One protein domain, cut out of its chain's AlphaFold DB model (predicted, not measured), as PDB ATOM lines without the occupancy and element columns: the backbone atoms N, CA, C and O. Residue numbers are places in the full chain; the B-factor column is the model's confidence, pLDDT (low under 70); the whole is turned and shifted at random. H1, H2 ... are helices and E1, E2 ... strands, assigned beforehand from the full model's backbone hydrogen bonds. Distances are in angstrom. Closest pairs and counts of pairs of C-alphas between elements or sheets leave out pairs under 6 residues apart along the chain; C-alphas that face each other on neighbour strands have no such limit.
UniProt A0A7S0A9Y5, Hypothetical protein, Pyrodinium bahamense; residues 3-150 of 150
ATOM      1  N   GLN A   3     150.532 155.428 112.028       90.00
ATOM      2  CA  GLN A   3     151.267 154.955 110.861       90.00
ATOM      3  C   GLN A   3     152.612 154.376 111.334       90.00
ATOM      4  O   GLN A   3     153.168 154.829 112.337       90.00
ATOM      5  N   ASP A   4     153.108 153.344 110.654       88.75
ATOM      6  CA  ASP A   4     154.202 152.493 111.150       88.75
ATOM      7  C   ASP A   4     155.609 153.088 111.040       88.75
ATOM      8  O   ASP A   4     156.578 152.476 111.493       88.75
ATOM      9  N   TYR A   5     155.736 154.251 110.411       89.25
ATOM     10  CA  TYR A   5     157.012 154.867 110.074       89.25
ATOM     11  C   TYR A   5     157.088 156.285 110.646       89.25
ATOM     12  O   TYR A   5     156.092 156.837 111.112       89.25
ATOM     13  N   GLY A   6     158.272 156.898 110.625       88.00
ATOM     14  CA  GLY A   6     158.416 158.323 110.927       88.00
ATOM     15  C   GLY A   6     158.167 159.218 109.711       88.00
ATOM     16  O   GLY A   6     157.403 158.883 108.804       88.00
ATOM     17  N   PHE A   7     158.815 160.382 109.700       87.25
ATOM     18  CA  PHE A   7     158.663 161.386 108.642       87.25
ATOM     19  C   PHE A   7     159.600 161.161 107.462       87.25
ATOM     20  O   PHE A   7     159.318 161.593 106.342       87.25
ATOM     21  N   THR A   8     160.747 160.542 107.725       86.06
ATOM     22  CA  THR A   8     161.854 160.456 106.777       86.06
ATOM     23  C   THR A   8     162.275 159.014 106.539       86.06
ATOM     24  O   THR A   8     161.897 158.106 107.277       86.06
ATOM     25  N   ALA A   9     163.085 158.796 105.501       83.38
ATOM     26  CA  ALA A   9     163.692 157.492 105.246       83.38
ATOM     27  C   ALA A   9     164.600 157.020 106.402       83.38
ATOM     28  O   ALA A   9     164.767 155.819 106.585       83.38
ATOM     29  N   GLU A  10     165.156 157.943 107.195       81.31
ATOM     30  CA  GLU A  10     165.998 157.625 108.358       81.31
ATOM     31  C   GLU A  10     165.199 157.066 109.536       81.31
ATOM     32  O   GLU A  10     165.734 156.320 110.352       81.31
ATOM     33  N   ASP A  11     163.907 157.389 109.613       81.62
ATOM     34  CA  ASP A  11     163.019 156.880 110.656       81.62
ATOM     35  C   ASP A  11     162.526 155.451 110.359       81.62
ATOM     36  O   ASP A  11     161.641 154.941 111.046       81.62
ATOM     37  N   TRP A  12     163.063 154.801 109.320       81.44
ATOM     38  CA  TRP A  12     162.682 153.443 108.962       81.44
ATOM     39  C   TRP A  12     163.143 152.446 110.049       81.44
ATOM     40  O   TRP A  12     164.334 152.412 110.364       81.44
ATOM     41  N   PRO A  13     162.259 151.568 110.574       72.06
ATOM     42  CA  PRO A  13     162.562 150.678 111.710       72.06
ATOM     43  C   PRO A  13     163.711 149.673 111.485       72.06
ATOM     44  O   PRO A  13     164.148 149.010 112.419       72.06
ATOM     45  N   LEU A  14     164.171 149.535 110.240       71.56
ATOM     46  CA  LEU A  14     165.231 148.630 109.775       71.56
ATOM     47  C   LEU A  14     166.123 149.338 108.739       71.56
ATOM     48  O   LEU A  14     166.358 148.819 107.648       71.56
ATOM     49  N   ALA A  15     166.531 150.578 109.021       76.31
ATOM     50  CA  ALA A  15     167.504 151.306 108.206       76.31
ATOM     51  C   ALA A  15     168.930 150.765 108.442       76.31
ATOM     52  O   ALA A  15     169.789 151.457 108.991       76.31
ATOM     53  N   ASP A  16     169.158 149.502 108.088       84.38
ATOM     54  CA  ASP A  16     170.473 148.862 108.124       84.38
ATOM     55  C   ASP A  16     171.386 149.351 106.981       84.38
ATOM     56  O   ASP A  16     171.025 150.208 106.168       84.38
ATOM     57  N   ASP A  17     172.612 148.833 106.926       88.00
ATOM     58  CA  ASP A  17     173.592 149.258 105.924       88.00
ATOM     59  C   ASP A  17     173.178 148.873 104.497       88.00
ATOM     60  O   ASP A  17     173.488 149.594 103.545       88.00
ATOM     61  N   GLU A  18     172.428 147.780 104.329       89.25
ATOM     62  CA  GLU A  18     171.878 147.402 103.027       89.25
ATOM     63  C   GLU A  18     170.809 148.401 102.575       89.25
ATOM     64  O   GLU A  18     170.840 148.862 101.427       89.25
ATOM     65  N   PHE A  19     169.904 148.780 103.481       91.12
ATOM     66  CA  PHE A  19     168.909 149.817 103.248       91.12
ATOM     67  C   PHE A  19     169.569 151.129 102.847       91.12
ATOM     68  O   PHE A  19     169.173 151.698 101.830       91.12
ATOM     69  N   ARG A  20     170.578 151.589 103.598       90.19
ATOM     70  CA  ARG A  20     171.291 152.842 103.300       90.19
ATOM     71  C   ARG A  20     171.962 152.785 101.941       90.19
ATOM     72  O   ARG A  20     171.697 153.634 101.100       90.19
ATOM     73  N   ARG A  21     172.727 151.723 101.669       92.69
ATOM     74  CA  ARG A  21     173.391 151.535 100.373       92.69
ATOM     75  C   ARG A  21     172.396 151.568  99.214       92.69
ATOM     76  O   ARG A  21     172.685 152.163  98.179       92.69
ATOM     77  N   ARG A  22     171.227 150.930  99.365       93.00
ATOM     78  CA  ARG A  22     170.191 150.951  98.326       93.00
ATOM     79  C   ARG A  22     169.534 152.322  98.216       93.00
ATOM     80  O   ARG A  22     169.358 152.797  97.097       93.00
ATOM     81  N   PHE A  23     169.181 152.936  99.342       92.12
ATOM     82  CA  PHE A  23     168.551 154.248  99.366       92.12
ATOM     83  C   PHE A  23     169.470 155.300  98.764       92.12
ATOM     84  O   PHE A  23     168.991 156.037  97.925       92.12
ATOM     85  N   ASP A  24     170.763 155.333  99.084       92.56
ATOM     86  CA  ASP A  24     171.716 156.351  98.615       92.56
ATOM     87  C   ASP A  24     172.061 156.241  97.127       92.56
ATOM     88  O   ASP A  24     172.529 157.209  96.526       92.56
ATOM     89  N   SER A  25     171.761 155.101  96.500       95.44
ATOM     90  CA  SER A  25     172.025 154.876  95.080       95.44
ATOM     91  C   SER A  25     171.381 155.963  94.198       95.44
ATOM     92  O   SER A  25     170.217 156.326  94.422       95.44
ATOM     93  N   PRO A  26     172.098 156.510  93.197       94.50
ATOM     94  CA  PRO A  26     171.625 157.646  92.402       94.50
ATOM     95  C   PRO A  26     170.396 157.322  91.541       94.50
ATOM     96  O   PRO A  26     169.635 158.228  91.205       94.50
ATOM     97  N   GLU A  27     170.164 156.050  91.204       95.75
ATOM     98  CA  GLU A  27     168.970 155.611  90.476       95.75
ATOM     99  C   GLU A  27     167.713 155.514  91.352       95.75
ATOM    100  O   GLU A  27     166.605 155.452  90.823       95.75
ATOM    101  N   VAL A  28     167.868 155.510  92.681       95.81
ATOM    102  CA  VAL A  28     166.747 155.513  93.625       95.81
ATOM    103  C   VAL A  28     166.348 156.957  93.907       95.81
ATOM    104  O   VAL A  28     167.112 157.742  94.470       95.81
ATOM    105  N   ARG A  29     165.123 157.311  93.537       94.25
ATOM    106  CA  ARG A  29     164.488 158.613  93.772       94.25
ATOM    107  C   ARG A  29     163.690 158.645  95.066       94.25
ATOM    108  O   ARG A  29     163.433 159.730  95.592       94.25
ATOM    109  N   GLY A  30     163.302 157.492  95.594       92.31
ATOM    110  CA  GLY A  30     162.577 157.409  96.851       92.31
ATOM    111  C   GLY A  30     162.153 155.998  97.215       92.31
ATOM    112  O   GLY A  30     162.592 155.013  96.619       92.31
ATOM    113  N   LEU A  31     161.285 155.916  98.218       91.81
ATOM    114  CA  LEU A  31     160.685 154.664  98.645       91.81
ATOM    115  C   LEU A  31     159.231 154.824  99.082       91.81
ATOM    116  O   LEU A  31     158.763 155.915  99.419       91.81
ATOM    117  N   MET A  32     158.519 153.705  99.088       92.19
ATOM    118  CA  MET A  32     157.139 153.588  99.548       92.19
ATOM    119  C   MET A  32     156.965 152.303 100.354       92.19
ATOM    120  O   MET A  32     157.600 151.293 100.046       92.19
ATOM    121  N   ALA A  33     156.085 152.341 101.352       92.44
ATOM    122  CA  ALA A  33     155.557 151.148 102.004       92.44
ATOM    123  C   ALA A  33     154.083 150.975 101.637       92.44
ATOM    124  O   ALA A  33     153.288 151.915 101.755       92.44
ATOM    125  N   VAL A  34     153.730 149.770 101.201       94.81
ATOM    126  CA  VAL A  34     152.348 149.361 100.945       94.81
ATOM    127  C   VAL A  34     152.015 148.192 101.861       94.81
ATOM    128  O   VAL A  34     152.725 147.185 101.866       94.81
ATOM    129  N   ASN A  35     150.940 148.339 102.628       96.38
ATOM    130  CA  ASN A  35     150.432 147.320 103.530       96.38
ATOM    131  C   ASN A  35     149.347 146.520 102.807       96.38
ATOM    132  O   ASN A  35     148.472 147.083 102.146       96.38
ATOM    133  N   PHE A  36     149.418 145.206 102.965       97.69
ATOM    134  CA  PHE A  36     148.425 144.234 102.541       97.69
ATOM    135  C   PHE A  36     147.853 143.616 103.803       97.69
ATOM    136  O   PHE A  36     148.501 142.792 104.454       97.69
ATOM    137  N   TRP A  37     146.656 144.049 104.164       98.00
ATOM    138  CA  TRP A  37     145.972 143.603 105.363       98.00
ATOM    139  C   TRP A  37     144.822 142.676 105.001       98.00
ATOM    140  O   TRP A  37     144.031 142.985 104.109       98.00
ATOM    141  N   ARG A  38     144.706 141.541 105.693       97.94
ATOM    142  CA  ARG A  38     143.570 140.627 105.518       97.94
ATOM    143  C   ARG A  38     143.271 139.817 106.774       97.94
ATOM    144  O   ARG A  38     144.193 139.522 107.544       97.94
ATOM    145  N   PRO A  39     142.016 139.385 106.965       98.00
ATOM    146  CA  PRO A  39     141.734 138.278 107.862       98.00
ATOM    147  C   PRO A  39     142.388 136.989 107.354       98.00
ATOM    148  O   PRO A  39     142.611 136.798 106.153       98.00
ATOM    149  N   VAL A  40     142.713 136.102 108.287       97.88
ATOM    150  CA  VAL A  40     143.415 134.844 108.005       97.88
ATOM    151  C   VAL A  40     142.703 133.657 108.637       97.88
ATOM    152  O   VAL A  40     141.924 133.797 109.579       97.88
ATOM    153  N   LEU A  41     143.001 132.462 108.130       96.69
ATOM    154  CA  LEU A  41     142.595 131.220 108.780       96.69
ATOM    155  C   LEU A  41     143.165 131.161 110.212       96.69
ATOM    156  O   LEU A  41     144.276 131.644 110.438       96.69
ATOM    157  N   PRO A  42     142.443 130.560 111.175       96.12
ATOM    158  CA  PRO A  42     141.242 129.739 111.013       96.12
ATOM    159  C   PRO A  42     139.907 130.508 111.032       96.12
ATOM    160  O   PRO A  42     138.883 129.859 111.252       96.12
ATOM    161  N   MET A  43     139.882 131.833 110.802       96.69
ATOM    162  CA  MET A  43     138.609 132.566 110.724       96.69
ATOM    163  C   MET A  43     137.656 131.936 109.713       96.69
ATOM    164  O   MET A  43     138.047 131.618 108.588       96.69
ATOM    165  N   ARG A  44     136.398 131.764 110.129       95.12
ATOM    166  CA  ARG A  44     135.340 131.177 109.290       95.12
ATOM    167  C   ARG A  44     134.304 132.207 108.879       95.12
ATOM    168  O   ARG A  44     133.698 132.072 107.820       95.12
ATOM    169  N   GLY A  45     134.067 133.194 109.739       94.81
ATOM    170  CA  GLY A  45     133.157 134.295 109.467       94.81
ATOM    171  C   GLY A  45     133.874 135.525 108.909       94.81
ATOM    172  O   GLY A  45     135.102 135.613 108.946       94.81
ATOM    173  N   PRO A  46     133.105 136.509 108.423       96.94
ATOM    174  CA  PRO A  46     133.666 137.801 108.074       96.94
ATOM    175  C   PRO A  46     134.109 138.576 109.324       96.94
ATOM    176  O   PRO A  46     133.586 138.375 110.426       96.94
ATOM    177  N   VAL A  47     135.027 139.523 109.142       97.31
ATOM    178  CA  VAL A  47     135.448 140.462 110.187       97.31
ATOM    179  C   VAL A  47     134.282 141.383 110.534       97.31
ATOM    180  O   VAL A  47     133.914 142.268 109.764       97.31
ATOM    181  N   ARG A  48     133.711 141.157 111.717       95.69
ATOM    182  CA  ARG A  48     132.693 142.020 112.341       95.69
ATOM    183  C   ARG A  48     133.201 142.646 113.630       95.69
ATOM    184  O   ARG A  48     132.883 143.783 113.935       95.69
ATOM    185  N   LYS A  49     134.019 141.907 114.383       94.50
ATOM    186  CA  LYS A  49     134.674 142.410 115.586       94.50
ATOM    187  C   LYS A  49     136.007 143.048 115.208       94.50
ATOM    188  O   LYS A  49     136.766 142.465 114.440       94.50
ATOM    189  N   THR A  50     136.266 144.233 115.748       95.94
ATOM    190  CA  THR A  50     137.529 144.971 115.586       95.94
ATOM    191  C   THR A  50     138.041 145.146 114.144       95.94
ATOM    192  O   THR A  50     139.232 144.938 113.908       95.94
ATOM    193  N   PRO A  51     137.214 145.523 113.147       97.25
ATOM    194  CA  PRO A  51     137.690 145.766 111.779       97.25
ATOM    195  C   PRO A  51     138.800 146.828 111.706       97.25
ATOM    196  O   PRO A  51     139.015 147.603 112.640       97.25
ATOM    197  N   LEU A  52     139.536 146.837 110.589       97.88
ATOM    198  CA  LEU A  52     140.562 147.844 110.327       97.88
ATOM    199  C   LEU A  52     139.934 149.068 109.655       97.88
ATOM    200  O   LEU A  52     139.370 148.958 108.567       97.88
ATOM    201  N   ALA A  53     140.076 150.228 110.290       97.75
ATOM    202  CA  ALA A  53     139.781 151.518 109.689       97.75
ATOM    203  C   ALA A  53     141.060 152.161 109.141       97.75
ATOM    204  O   ALA A  53     142.125 152.073 109.758       97.75
ATOM    205  N   VAL A  54     140.926 152.847 108.008       97.62
ATOM    206  CA  VAL A  54     141.963 153.650 107.355       97.62
ATOM    207  C   VAL A  54     141.472 155.089 107.195       97.62
ATOM    208  O   VAL A  54     140.310 155.324 106.861       97.62
ATOM    209  N   CYS A  55     142.349 156.054 107.449       97.38
ATOM    210  CA  CYS A  55     142.061 157.478 107.299       97.38
ATOM    211  C   CYS A  55     142.427 157.959 105.892       97.38
ATOM    212  O   CYS A  55     143.467 157.568 105.354       97.38
ATOM    213  N   ASP A  56     141.598 158.827 105.309       95.25
ATOM    214  CA  ASP A  56     141.930 159.531 104.072       95.25
ATOM    215  C   ASP A  56     143.044 160.558 104.336       95.25
ATOM    216  O   ASP A  56     142.801 161.563 105.017       95.25
ATOM    217  N   PRO A  57     144.251 160.375 103.763       92.69
ATOM    218  CA  PRO A  57     145.380 161.271 104.010       92.69
ATOM    219  C   PRO A  57     145.114 162.714 103.569       92.69
ATOM    220  O   PRO A  57     145.782 163.627 104.040       92.69
ATOM    221  N   ARG A  58     144.137 162.951 102.682       92.62
ATOM    222  CA  ARG A  58     143.766 164.302 102.221       92.62
ATOM    223  C   ARG A  58     143.011 165.108 103.277       92.62
ATOM    224  O   ARG A  58     142.860 166.311 103.110       92.62
ATOM    225  N   THR A  59     142.520 164.441 104.320       95.06
ATOM    226  CA  THR A  59     141.788 165.056 105.438       95.06
ATOM    227  C   THR A  59     142.624 165.184 106.706       95.06
ATOM    228  O   THR A  59     142.139 165.687 107.709       95.06
ATOM    229  N   VAL A  60     143.884 164.743 106.670       93.62
ATOM    230  CA  VAL A  60     144.798 164.832 107.811       93.62
ATOM    231  C   VAL A  60     145.558 166.149 107.751       93.62
ATOM    232  O   VAL A  60     146.226 166.446 106.755       93.62
ATOM    233  N   ARG A  61     145.497 166.922 108.834       93.00
ATOM    234  CA  ARG A  61     146.275 168.150 108.965       93.00
ATOM    235  C   ARG A  61     147.664 167.835 109.517       93.00
ATOM    236  O   ARG A  61     147.778 166.984 110.398       93.00
ATOM    237  N   PRO A  62     148.726 168.524 109.065       91.44
ATOM    238  CA  PRO A  62     150.066 168.326 109.617       91.44
ATOM    239  C   PRO A  62     150.138 168.529 111.136       91.44
ATOM    240  O   PRO A  62     150.922 167.858 111.800       91.44
ATOM    241  N   GLU A  63     149.310 169.425 111.682       94.00
ATOM    242  CA  GLU A  63     149.261 169.741 113.114       94.00
ATOM    243  C   GLU A  63     148.718 168.590 113.978       94.00
ATOM    244  O   GLU A  63     149.067 168.496 115.155       94.00
ATOM    245  N   ASP A  64     147.920 167.689 113.397       94.88
ATOM    246  CA  ASP A  64     147.328 166.549 114.112       94.88
ATOM    247  C   ASP A  64     148.315 165.382 114.253       94.88
ATOM    248  O   ASP A  64     148.055 164.397 114.952       94.88
ATOM    249  N   ILE A  65     149.445 165.450 113.549       94.19
ATOM    250  CA  ILE A  65     150.412 164.365 113.456       94.19
ATOM    251  C   ILE A  65     151.366 164.443 114.643       94.19
ATOM    252  O   ILE A  65     152.205 165.339 114.742       94.19
ATOM    253  N   VAL A  66     151.274 163.453 115.529       94.69
ATOM    254  CA  VAL A  66     152.049 163.400 116.771       94.69
ATOM    255  C   VAL A  66     153.184 162.385 116.623       94.69
ATOM    256  O   VAL A  66     152.918 161.183 116.534       94.69
ATOM    257  N   PRO A  67     154.458 162.811 116.612       93.00
ATOM    258  CA  PRO A  67     155.585 161.889 116.554       93.00
ATOM    259  C   PRO A  67     155.680 161.117 117.867       93.00
ATOM    260  O   PRO A  67     155.683 161.708 118.948       93.00
ATOM    261  N   ILE A  68     155.777 159.794 117.779       93.31
ATOM    262  CA  ILE A  68     155.867 158.912 118.941       93.31
ATOM    263  C   ILE A  68     157.023 157.925 118.783       93.31
ATOM    264  O   ILE A  68     157.525 157.674 117.687       93.31
ATOM    265  N   SER A  69     157.443 157.352 119.905       90.38
ATOM    266  CA  SER A  69     158.452 156.300 119.950       90.38
ATOM    267  C   SER A  69     157.906 155.125 120.747       90.38
ATOM    268  O   SER A  69     157.508 155.293 121.900       90.38
ATOM    269  N   ILE A  70     157.860 153.948 120.126       87.19
ATOM    270  CA  ILE A  70     157.389 152.713 120.760       87.19
ATOM    271  C   ILE A  70     158.584 151.797 120.984       87.19
ATOM    272  O   ILE A  70     159.384 151.569 120.077       87.19
ATOM    273  N   ARG A  71     158.704 151.264 122.200       86.31
ATOM    274  CA  ARG A  71     159.716 150.263 122.525       86.31
ATOM    275  C   ARG A  71     159.194 148.873 122.178       86.31
ATOM    276  O   ARG A  71     158.198 148.435 122.743       86.31
ATOM    277  N   TRP A  72     159.911 148.186 121.303       80.12
ATOM    278  CA  TRP A  72     159.695 146.787 120.958       80.12
ATOM    279  C   TRP A  72     160.834 145.940 121.520       80.12
ATOM    280  O   TRP A  72     162.005 146.304 121.383       80.12
ATOM    281  N   ASP A  73     160.505 144.790 122.109       81.00
ATOM    282  CA  ASP A  73     161.475 143.944 122.820       81.00
ATOM    283  C   ASP A  73     162.668 143.518 121.951       81.00
ATOM    284  O   ASP A  73     163.791 143.421 122.440       81.00
ATOM    285  N   HIS A  74     162.447 143.313 120.650       76.62
ATOM    286  CA  HIS A  74     163.469 142.828 119.715       76.62
ATOM    287  C   HIS A  74     164.083 143.916 118.825       76.62
ATOM    288  O   HIS A  74     165.081 143.658 118.161       76.62
ATOM    289  N   MET A  75     163.496 145.117 118.785       70.69
ATOM    290  CA  MET A  75     163.897 146.189 117.855       70.69
ATOM    291  C   MET A  75     164.298 147.489 118.559       70.69
ATOM    292  O   MET A  75     164.703 148.446 117.904       70.69
ATOM    293  N   GLY A  76     164.200 147.550 119.889       83.75
ATOM    294  CA  GLY A  76     164.446 148.782 120.629       83.75
ATOM    295  C   GLY A  76     163.362 149.823 120.356       83.75
ATOM    296  O   GLY A  76     162.183 149.492 120.261       83.75
ATOM    297  N   TYR A  77     163.749 151.094 120.282       84.50
ATOM    298  CA  TYR A  77     162.814 152.188 120.023       84.50
ATOM    299  C   TYR A  77     162.573 152.366 118.525       84.50
ATOM    300  O   TYR A  77     163.507 152.607 117.765       84.50
ATOM    301  N   VAL A  78     161.306 152.308 118.128       86.00
ATOM    302  CA  VAL A  78     160.855 152.547 116.758       86.00
ATOM    303  C   VAL A  78     160.080 153.855 116.713       86.00
ATOM    304  O   VAL A  78     159.139 154.059 117.485       86.00
ATOM    305  N   LYS A  79     160.476 154.738 115.796       89.19
ATOM    306  CA  LYS A  79     159.766 155.988 115.532       89.19
ATOM    307  C   LYS A  79     158.539 155.713 114.670       89.19
ATOM    308  O   LYS A  79     158.643 155.094 113.615       89.19
ATOM    309  N   MET A  80     157.396 156.201 115.122       91.25
ATOM    310  CA  MET A  80     156.103 156.084 114.450       91.25
ATOM    311  C   MET A  80     155.383 157.427 114.542       91.25
ATOM    312  O   MET A  80     155.796 158.307 115.303       91.25
ATOM    313  N   LEU A  81     154.278 157.586 113.817       93.06
ATOM    314  CA  LEU A  81     153.394 158.733 114.011       93.06
ATOM    315  C   LEU A  81     152.040 158.260 114.527       93.06
ATOM    316  O   LEU A  81     151.442 157.331 113.981       93.06
ATOM    317  N   ALA A  82     151.553 158.924 115.566       95.38
ATOM    318  CA  ALA A  82     150.172 158.861 116.004       95.38
ATOM    319  C   ALA A  82     149.374 160.003 115.368       95.38
ATOM    320  O   ALA A  82     149.938 160.979 114.871       95.38
ATOM    321  N   LEU A  83     148.053 159.867 115.400       96.00
ATOM    322  CA  LEU A  83     147.133 160.883 114.907       96.00
ATOM    323  C   LEU A  83     146.229 161.350 116.047       96.00
ATOM    324  O   LEU A  83     145.525 160.527 116.645       96.00
ATOM    325  N   ALA A  84     146.286 162.647 116.348       97.25
ATOM    326  CA  ALA A  84     145.335 163.324 117.221       97.25
ATOM    327  C   ALA A  84     143.963 163.403 116.538       97.25
ATOM    328  O   ALA A  84     143.867 163.354 115.317       97.25
ATOM    329  N   HIS A  85     142.895 163.473 117.327       96.56
ATOM    330  CA  HIS A  85     141.541 163.541 116.788       96.56
ATOM    331  C   HIS A  85     141.242 164.930 116.209       96.56
ATOM    332  O   HIS A  85     141.490 165.931 116.877       96.56
ATOM    333  N   ASP A  86     140.649 164.951 115.019       97.38
ATOM    334  CA  ASP A  86     140.041 166.121 114.382       97.38
ATOM    335  C   ASP A  86     138.749 165.654 113.671       97.38
ATOM    336  O   ASP A  86     138.708 164.549 113.117       97.38
ATOM    337  N   GLU A  87     137.680 166.452 113.744       97.62
ATOM    338  CA  GLU A  87     136.349 166.126 113.201       97.62
ATOM    339  C   GLU A  87     136.318 166.078 111.662       97.62
ATOM    340  O   GLU A  87     135.467 165.401 111.082       97.62
ATOM    341  N   GLU A  88     137.260 166.743 110.989       97.50
ATOM    342  CA  GLU A  88     137.375 166.748 109.527       97.50
ATOM    343  C   GLU A  88     137.999 165.452 108.980       97.50
ATOM    344  O   GLU A  88     137.905 165.170 107.778       97.50
ATOM    345  N   GLN A  89     138.615 164.635 109.844       97.50
ATOM    346  CA  GLN A  89     139.245 163.371 109.457       97.50
ATOM    347  C   GLN A  89     138.205 162.365 108.967       97.50
ATOM    348  O   GLN A  89     137.293 161.955 109.691       97.50
ATOM    349  N   ARG A  90     138.383 161.879 107.736       97.50
ATOM    350  CA  ARG A  90     137.484 160.883 107.143       97.50
ATOM    351  C   ARG A  90     138.062 159.486 107.264       97.50
ATOM    352  O   ARG A  90     139.081 159.160 106.657       97.50
ATOM    353  N   TRP A  91     137.351 158.649 108.008       97.75
ATOM    354  CA  TRP A  91     137.704 157.259 108.254       97.75
ATOM    355  C   TRP A  91     136.818 156.315 107.449       97.75
ATOM    356  O   TRP A  91     135.603 156.486 107.371       97.75
ATOM    357  N   TYR A  92     137.441 155.289 106.877       97.12
ATOM    358  CA  TYR A  92     136.784 154.273 106.066       97.12
ATOM    359  C   TYR A  92     137.183 152.886 106.550       97.12
ATOM    360  O   TYR A  92     138.310 152.669 106.988       97.12
ATOM    361  N   TYR A  93     136.275 151.928 106.430       96.81
ATOM    362  CA  TYR A  93     136.568 150.514 106.632       96.81
ATOM    363  C   TYR A  93     135.770 149.687 105.626       96.81
ATOM    364  O   TYR A  93     134.769 150.157 105.081       96.81
ATOM    365  N   TYR A  94     136.223 148.464 105.368       96.44
ATOM    366  CA  TYR A  94     135.525 147.531 104.491       96.44
ATOM    367  C   TYR A  94     134.728 146.531 105.346       96.44
ATOM    368  O   TYR A  94     135.336 145.705 106.037       96.44
ATOM    369  N   PRO A  95     133.386 146.633 105.386       94.50
ATOM    370  CA  PRO A  95     132.567 145.827 106.281       94.50
ATOM    371  C   PRO A  95     132.504 144.373 105.821       94.50
ATOM    372  O   PRO A  95     132.480 144.081 104.631       94.50
ATOM    373  N   ASN A  96     132.387 143.459 106.783       95.62
ATOM    374  CA  ASN A  96     132.252 142.025 106.542       95.62
ATOM    375  C   ASN A  96     133.369 141.406 105.673       95.62
ATOM    376  O   ASN A  96     133.116 140.450 104.942       95.62
ATOM    377  N   MET A  97     134.600 141.908 105.790       97.50
ATOM    378  CA  MET A  97     135.743 141.377 105.049       97.50
ATOM    379  C   MET A  97     135.988 139.895 105.365       97.50
ATOM    380  O   MET A  97     136.050 139.504 106.533       97.50
ATOM    381  N   THR A  98     136.148 139.075 104.338       97.56
ATOM    382  CA  THR A  98     136.381 137.629 104.424       97.56
ATOM    383  C   THR A  98     137.845 137.285 104.183       97.56
ATOM    384  O   THR A  98     138.633 138.120 103.733       97.56
ATOM    385  N   VAL A  99     138.227 136.039 104.482       97.75
ATOM    386  CA  VAL A  99     139.601 135.568 104.263       97.75
ATOM    387  C   VAL A  99     140.026 135.655 102.802       97.75
ATOM    388  O   VAL A  99     141.220 135.731 102.573       97.75
ATOM    389  N   ASP A 100     139.119 135.710 101.829       97.50
ATOM    390  CA  ASP A 100     139.468 135.768 100.403       97.50
ATOM    391  C   ASP A 100     139.757 137.189  99.891       97.50
ATOM    392  O   ASP A 100     140.113 137.381  98.728       97.50
ATOM    393  N   GLU A 101     139.653 138.193 100.759       97.88
ATOM    394  CA  GLU A 101     139.823 139.599 100.410       97.88
ATOM    395  C   GLU A 101     141.120 140.167 100.999       97.88
ATOM    396  O   GLU A 101     141.644 139.689 102.008       97.88
ATOM    397  N   VAL A 102     141.648 141.224 100.377       98.06
ATOM    398  CA  VAL A 102     142.809 141.967 100.881       98.06
ATOM    399  C   VAL A 102     142.561 143.466 100.772       98.06
ATOM    400  O   VAL A 102     142.151 143.970  99.728       98.06
ATOM    401  N   LEU A 103     142.824 144.182 101.861       97.44
ATOM    402  CA  LEU A 103     142.812 145.631 101.909       97.44
ATOM    403  C   LEU A 103     144.240 146.112 101.678       97.44
ATOM    404  O   LEU A 103     145.160 145.734 102.405       97.44
ATOM    405  N   VAL A 104     144.418 146.944 100.657       97.12
ATOM    406  CA  VAL A 104     145.723 147.479 100.273       97.12
ATOM    407  C   VAL A 104     145.733 148.977 100.513       97.12
ATOM    408  O   VAL A 104     144.878 149.696  99.999       97.12
ATOM    409  N   PHE A 105     146.704 149.455 101.283       95.56
ATOM    410  CA  PHE A 105     146.855 150.878 101.562       95.56
ATOM    411  C   PHE A 105     148.327 151.262 101.688       95.56
ATOM    412  O   PHE A 105     149.187 150.457 102.037       95.56
ATOM    413  N   LYS A 106     148.629 152.520 101.374       93.31
ATOM    414  CA  LYS A 106     149.986 153.063 101.416       93.31
ATOM    415  C   LYS A 106     150.245 153.671 102.791       93.31
ATOM    416  O   LYS A 106     149.629 154.675 103.144       93.31
ATOM    417  N   SER A 107     151.163 153.083 103.545       91.31
ATOM    418  CA  SER A 107     151.508 153.510 104.907       91.31
ATOM    419  C   SER A 107     152.700 154.465 104.949       91.31
ATOM    420  O   SER A 107     152.835 155.213 105.908       91.31
ATOM    421  N   PHE A 108     153.535 154.503 103.902       91.06
ATOM    422  CA  PHE A 108     154.684 155.408 103.833       91.06
ATOM    423  C   PHE A 108     155.021 155.826 102.409       91.06
ATOM    424  O   PHE A 108     154.901 155.029 101.479       91.06
ATOM    425  N   GLN A 109     155.511 157.053 102.240       90.19
ATOM    426  CA  GLN A 109     156.125 157.518 101.002       90.19
ATOM    427  C   GLN A 109     157.171 158.590 101.297       90.19
ATOM    428  O   GLN A 109     156.906 159.534 102.036       90.19
ATOM    429  N   TYR A 110     158.330 158.479 100.652       89.44
ATOM    430  CA  TYR A 110     159.384 159.478 100.733       89.44
ATOM    431  C   TYR A 110     160.075 159.642  99.380       89.44
ATOM    432  O   TYR A 110     160.500 158.657  98.779       89.44
ATOM    433  N   PHE A 111     160.210 160.885  98.914       90.88
ATOM    434  CA  PHE A 111     160.999 161.242  97.729       90.88
ATOM    435  C   PHE A 111     162.250 161.992  98.174       90.88
ATOM    436  O   PHE A 111     162.132 162.943  98.935       90.88
ATOM    437  N   LYS A 112     163.434 161.652  97.659       90.06
ATOM    438  CA  LYS A 112     164.674 162.388  97.971       90.06
ATOM    439  C   LYS A 112     164.609 163.864  97.577       90.06
ATOM    440  O   LYS A 112     165.221 164.703  98.221       90.06
ATOM    441  N   SER A 113     163.874 164.176  96.511       88.88
ATOM    442  CA  SER A 113     163.719 165.540  96.002       88.88
ATOM    443  C   SER A 113     162.691 166.376  96.768       88.88
ATOM    444  O   SER A 113     162.506 167.547  96.435       88.88
ATOM    445  N   GLN A 114     161.974 165.811  97.748       82.81
ATOM    446  CA  GLN A 114     160.940 166.569  98.446       82.81
ATOM    447  C   GLN A 114     161.540 167.574  99.433       82.81
ATOM    448  O   GLN A 114     162.440 167.257 100.206       82.81
ATOM    449  N   ALA A 115     160.982 168.784  99.448       67.81
ATOM    450  CA  ALA A 115     161.238 169.752 100.503       67.81
ATOM    451  C   ALA A 115     160.318 169.449 101.698       67.81
ATOM    452  O   ALA A 115     159.112 169.693 101.631       67.81
ATOM    453  N   GLY A 116     160.896 168.911 102.773       68.00
ATOM    454  CA  GLY A 116     160.197 168.640 104.031       68.00
ATOM    455  C   GLY A 116     159.274 167.408 104.015       68.00
ATOM    456  O   GLY A 116     159.133 166.731 102.996       68.00
ATOM    457  N   PRO A 117     158.648 167.081 105.156       65.38
ATOM    458  CA  PRO A 117     157.787 165.911 105.274       65.38
ATOM    459  C   PRO A 117     156.448 166.135 104.559       65.38
ATOM    460  O   PRO A 117     155.563 166.814 105.075       65.38
ATOM    461  N   LYS A 118     156.266 165.539 103.376       71.31
ATOM    462  CA  LYS A 118     154.939 165.413 102.755       71.31
ATOM    463  C   LYS A 118     154.362 164.042 103.069       71.31
ATOM    464  O   LYS A 118     154.593 163.071 102.350       71.31
ATOM    465  N   LEU A 119     153.593 163.971 104.148       73.69
ATOM    466  CA  LEU A 119     152.917 162.744 104.546       73.69
ATOM    467  C   LEU A 119     151.628 162.581 103.751       73.69
ATOM    468  O   LEU A 119     150.595 163.153 104.069       73.69
ATOM    469  N   ASN A 120     151.704 161.784 102.690       78.06
ATOM    470  CA  ASN A 120     150.527 161.255 102.012       78.06
ATOM    471  C   ASN A 120     150.372 159.785 102.406       78.06
ATOM    472  O   ASN A 120     150.575 158.901 101.573       78.06
ATOM    473  N   THR A 121     150.143 159.530 103.692       84.38
ATOM    474  CA  THR A 121     150.171 158.197 104.302       84.38
ATOM    475  C   THR A 121     148.858 157.897 105.008       84.38
ATOM    476  O   THR A 121     148.276 158.759 105.663       84.38
ATOM    477  N   CYS A 122     148.375 156.665 104.873       92.44
ATOM    478  CA  CYS A 122     147.157 156.248 105.550       92.44
ATOM    479  C   CYS A 122     147.464 155.882 107.005       92.44
ATOM    480  O   CYS A 122     148.110 154.865 107.281       92.44
ATOM    481  N   PHE A 123     146.942 156.680 107.935       96.25
ATOM    482  CA  PHE A 123     146.800 156.250 109.321       96.25
ATOM    483  C   PHE A 123     145.739 155.161 109.408       96.25
ATOM    484  O   PHE A 123     144.743 155.190 108.684       96.25
ATOM    485  N   HIS A 124     145.941 154.209 110.306       97.38
ATOM    486  CA  HIS A 124     145.019 153.103 110.487       97.38
ATOM    487  C   HIS A 124     144.877 152.727 111.960       97.38
ATOM    488  O   HIS A 124     145.689 153.085 112.824       97.38
ATOM    489  N   THR A 125     143.770 152.067 112.278       97.31
ATOM    490  CA  THR A 125     143.492 151.580 113.628       97.31
ATOM    491  C   THR A 125     142.418 150.503 113.605       97.31
ATOM    492  O   THR A 125     141.625 150.423 112.669       97.31
ATOM    493  N   ALA A 126     142.387 149.666 114.638       96.94
ATOM    494  CA  ALA A 126     141.226 148.829 114.901       96.94
ATOM    495  C   ALA A 126     140.194 149.644 115.689       96.94
ATOM    496  O   ALA A 126     140.580 150.445 116.540       96.94
ATOM    497  N   PHE A 127     138.905 149.421 115.450       96.50
ATOM    498  CA  PHE A 127     137.835 150.052 116.229       96.50
ATOM    499  C   PHE A 127     136.765 149.036 116.612       96.50
ATOM    500  O   PHE A 127     136.572 148.041 115.920       96.50
ATOM    501  N   GLU A 128     136.061 149.273 117.714       95.69
ATOM    502  CA  GLU A 128     134.909 148.456 118.086       95.69
ATOM    503  C   GLU A 128     133.696 148.866 117.248       95.69
ATOM    504  O   GLU A 128     133.213 149.989 117.358       95.69
ATOM    505  N   ASP A 129     133.220 147.964 116.389       94.62
ATOM    506  CA  ASP A 129     132.005 148.187 115.609       94.62
ATOM    507  C   ASP A 129     130.774 147.989 116.512       94.62
ATOM    508  O   ASP A 129     130.533 146.864 116.966       94.62
ATOM    509  N   PRO A 130     129.976 149.041 116.783       94.06
ATOM    510  CA  PRO A 130     128.807 148.941 117.656       94.06
ATOM    511  C   PRO A 130     127.691 148.069 117.064       94.06
ATOM    512  O   PRO A 130     126.792 147.651 117.790       94.06
ATOM    513  N   SER A 131     127.733 147.788 115.758       93.19
ATOM    514  CA  SER A 131     126.801 146.880 115.090       93.19
ATOM    515  C   SER A 131     127.230 145.409 115.170       93.19
ATOM    516  O   SER A 131     126.472 144.520 114.765       93.19
ATOM    517  N   ALA A 132     128.424 145.121 115.705       94.44
ATOM    518  CA  ALA A 132     128.924 143.761 115.816       94.44
ATOM    519  C   ALA A 132     128.052 142.932 116.778       94.44
ATOM    520  O   ALA A 132     127.836 143.328 117.927       94.44
ATOM    521  N   PRO A 133     127.572 141.745 116.362       94.00
ATOM    522  CA  PRO A 133     126.787 140.903 117.248       94.00
ATOM    523  C   PRO A 133     127.647 140.373 118.410       94.00
ATOM    524  O   PRO A 133     128.835 140.105 118.212       94.00
ATOM    525  N   PRO A 134     127.064 140.105 119.597       93.62
ATOM    526  CA  PRO A 134     127.815 139.607 120.759       93.62
ATOM    527  C   PRO A 134     128.571 138.294 120.511       93.62
ATOM    528  O   PRO A 134     129.588 138.027 121.145       93.62
ATOM    529  N   TRP A 135     128.080 137.478 119.576       94.00
ATOM    530  CA  TRP A 135     128.665 136.200 119.170       94.00
ATOM    531  C   TRP A 135     129.686 136.323 118.025       94.00
ATOM    532  O   TRP A 135     130.146 135.302 117.513       94.00
ATOM    533  N   ALA A 136     130.032 137.539 117.584       94.88
ATOM    534  CA  ALA A 136     131.010 137.743 116.522       94.88
ATOM    535  C   ALA A 136     132.363 137.108 116.877       94.88
ATOM    536  O   ALA A 136     132.915 137.334 117.956       94.88
ATOM    537  N   GLU A 137     132.904 136.344 115.926       95.25
ATOM    538  CA  GLU A 137     134.232 135.747 116.026       95.25
ATOM    539  C   GLU A 137     135.293 136.831 116.287       95.25
ATOM    540  O   GLU A 137     135.245 137.926 115.718       95.25
ATOM    541  N   ALA A 138     136.261 136.533 117.158       95.38
ATOM    542  CA  ALA A 138     137.396 137.416 117.378       95.38
ATOM    543  C   ALA A 138     138.267 137.481 116.116       95.38
ATOM    544  O   ALA A 138     138.642 136.455 115.549       95.38
ATOM    545  N   ARG A 139     138.612 138.698 115.692       96.69
ATOM    546  CA  ARG A 139     139.441 138.920 114.509       96.69
ATOM    547  C   ARG A 139     140.819 138.284 114.660       96.69
ATOM    548  O   ARG A 139     141.556 138.611 115.589       96.69
ATOM    549  N   GLN A 140     141.198 137.493 113.664       97.38
ATOM    550  CA  GLN A 140     142.567 137.069 113.405       97.38
ATOM    551  C   GLN A 140     142.967 137.586 112.027       97.38
ATOM    552  O   GLN A 140     142.299 137.333 111.027       97.38
ATOM    553  N   SER A 141     144.043 138.357 111.972       97.19
ATOM    554  CA  SER A 141     144.471 139.036 110.754       97.19
ATOM    555  C   SER A 141     145.979 139.001 110.625       97.19
ATOM    556  O   SER A 141     146.689 138.905 111.625       97.19
ATOM    557  N   SER A 142     146.450 139.151 109.397       97.00
ATOM    558  CA  SER A 142     147.857 139.365 109.100       97.00
ATOM    559  C   SER A 142     148.022 140.640 108.288       97.00
ATOM    560  O   SER A 142     147.124 141.053 107.548       97.00
ATOM    561  N   GLU A 143     149.185 141.253 108.447       95.31
ATOM    562  CA  GLU A 143     149.627 142.375 107.647       95.31
ATOM    563  C   GLU A 143     150.985 142.046 107.036       95.31
ATOM    564  O   GLU A 143     151.932 141.692 107.741       95.31
ATOM    565  N   TYR A 144     151.077 142.205 105.720       94.81
ATOM    566  CA  TYR A 144     152.332 142.131 104.988       94.81
ATOM    567  C   TYR A 144     152.685 143.513 104.465       94.81
ATOM    568  O   TYR A 144     151.847 144.195 103.878       94.81
ATOM    569  N   ARG A 145     153.937 143.929 104.654       92.62
ATOM    570  CA  ARG A 145     154.426 145.238 104.211       92.62
ATOM    571  C   ARG A 145     155.423 145.046 103.086       92.62
ATOM    572  O   ARG A 145     156.428 144.355 103.249       92.62
ATOM    573  N   VAL A 146     155.150 145.672 101.949       94.19
ATOM    574  CA  VAL A 146     156.039 145.660 100.788       94.19
ATOM    575  C   VAL A 146     156.711 147.016 100.675       94.19
ATOM    576  O   VAL A 146     156.048 148.046 100.545       94.19
ATOM    577  N   ARG A 147     158.045 147.005 100.710       92.12
ATOM    578  CA  ARG A 147     158.874 148.176 100.420       92.12
ATOM    579  C   ARG A 147     159.139 148.248  98.919       92.12
ATOM    580  O   ARG A 147     159.608 147.280  98.326       92.12
ATOM    581  N   ILE A 148     158.879 149.407  98.334       93.81
ATOM    582  CA  ILE A 148     159.070 149.691  96.909       93.81
ATOM    583  C   ILE A 148     160.115 150.799  96.776       93.81
ATOM    584  O   ILE A 148     160.015 151.808  97.470       93.81
ATOM    585  N   TRP A 149     161.084 150.620  95.876       94.00
ATOM    586  CA  TRP A 149     162.061 151.638  95.467       94.00
ATOM    587  C   TRP A 149     161.690 152.154  94.070       94.00
ATOM    588  O   TRP A 149     161.303 151.347  93.223       94.00
ATOM    589  N   PHE A 150     161.803 153.456  93.817       91.12
ATOM    590  CA  PHE A 150     161.452 154.087  92.529       91.12
ATOM    591  C   PHE A 150     162.325 155.304  92.227       91.12
ATOM    592  O   PHE A 150     163.032 155.727  93.166       91.12
TER     593      PHE A 150
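Overview. This is residues 3 to 150 of the 150 residues of the protein "Hypothetical protein" of Pyrodinium bahamense (UniProt A0A7S0A9Y5). A long, narrow sheet of three strands, E6, E1 and E8, makes the body, with a second, smaller sheet, E5, E2 and E7, beside one end of it and the short helix H1 at the other end. The hairpin of E3 and E4 forms an arm to one side, apart from the strands of both sheets, and long loops such as residues 127 to 140 extend the end away from H1. The 148 printed residues hold one named helix and eight named strands, in the order H1 E1 E2 E3 E4 E5 E6 E7 E8; the sheets run E6 E1 E8, E5 E2 E7 and E3 E4, each antiparallel. The class is mostly strand, with under half of the residues in named elements. The whole is compact, with a radius of gyration of the C-alphas of 17.0 A, and only just elongated, spanning 53 by 35 by 29 A.

Arrangement. After residues 3 to 16, with no named element, comes H1, residues 17 to 24, in which every O i to N i+4 pair is within hydrogen-bond range. A tight link leads to E1, residues 30 to 39, the inner strand between E6, residues 103 to 111, and E8, residues 141 to 149. H1 is only just on this sheet, with 5 pairs of C-alphas within 10 A, and only grazes it with residues 22 to 24; the closest C-alphas of H1 and E1, those of Phe 23 and Gly 30, are 7.2 A apart. N 36 and O 144 of E1 and E8 are 2.8 A apart, and N 35 and O 105 of E1 and E6 are 2.8 A apart. The sheet is twisted, with C-alphas up to 4.2 A off its best plane. E2, residues 52 to 55, is the inner strand between E5, residues 91 to 93, and E7, residues 124 to 126: N 54 and O 92 are 2.8 A apart, as are N 53 and O 125. E2 and E6 are near each other, with 6 pairs of C-alphas within 10 A. E3, residues 65 to 72, and E4, residues 76 to 83, form a hairpin, with N 72 and O 76 2.8 A apart.

Along the chain. H1 begins at C-alpha 17 (173.592, 149.258, 105.924). E1 measures 30.4 A, E8 26.5 A, E6 24.3 A, E4 21.9 A and E3 21.2 A. E8 ends at C-alpha 149 (162.061, 151.638, 95.467).

Size, cuts and confidence. The C-alphas farthest apart, those of Pro 26 and Pro 134, are 55.2 A apart. The printed part has no cut. The links E1 to E2, E6 to E7 and E7 to E8 are long. Mean pLDDT of the printed part is 91.7; residues 115 to 117 are under 70.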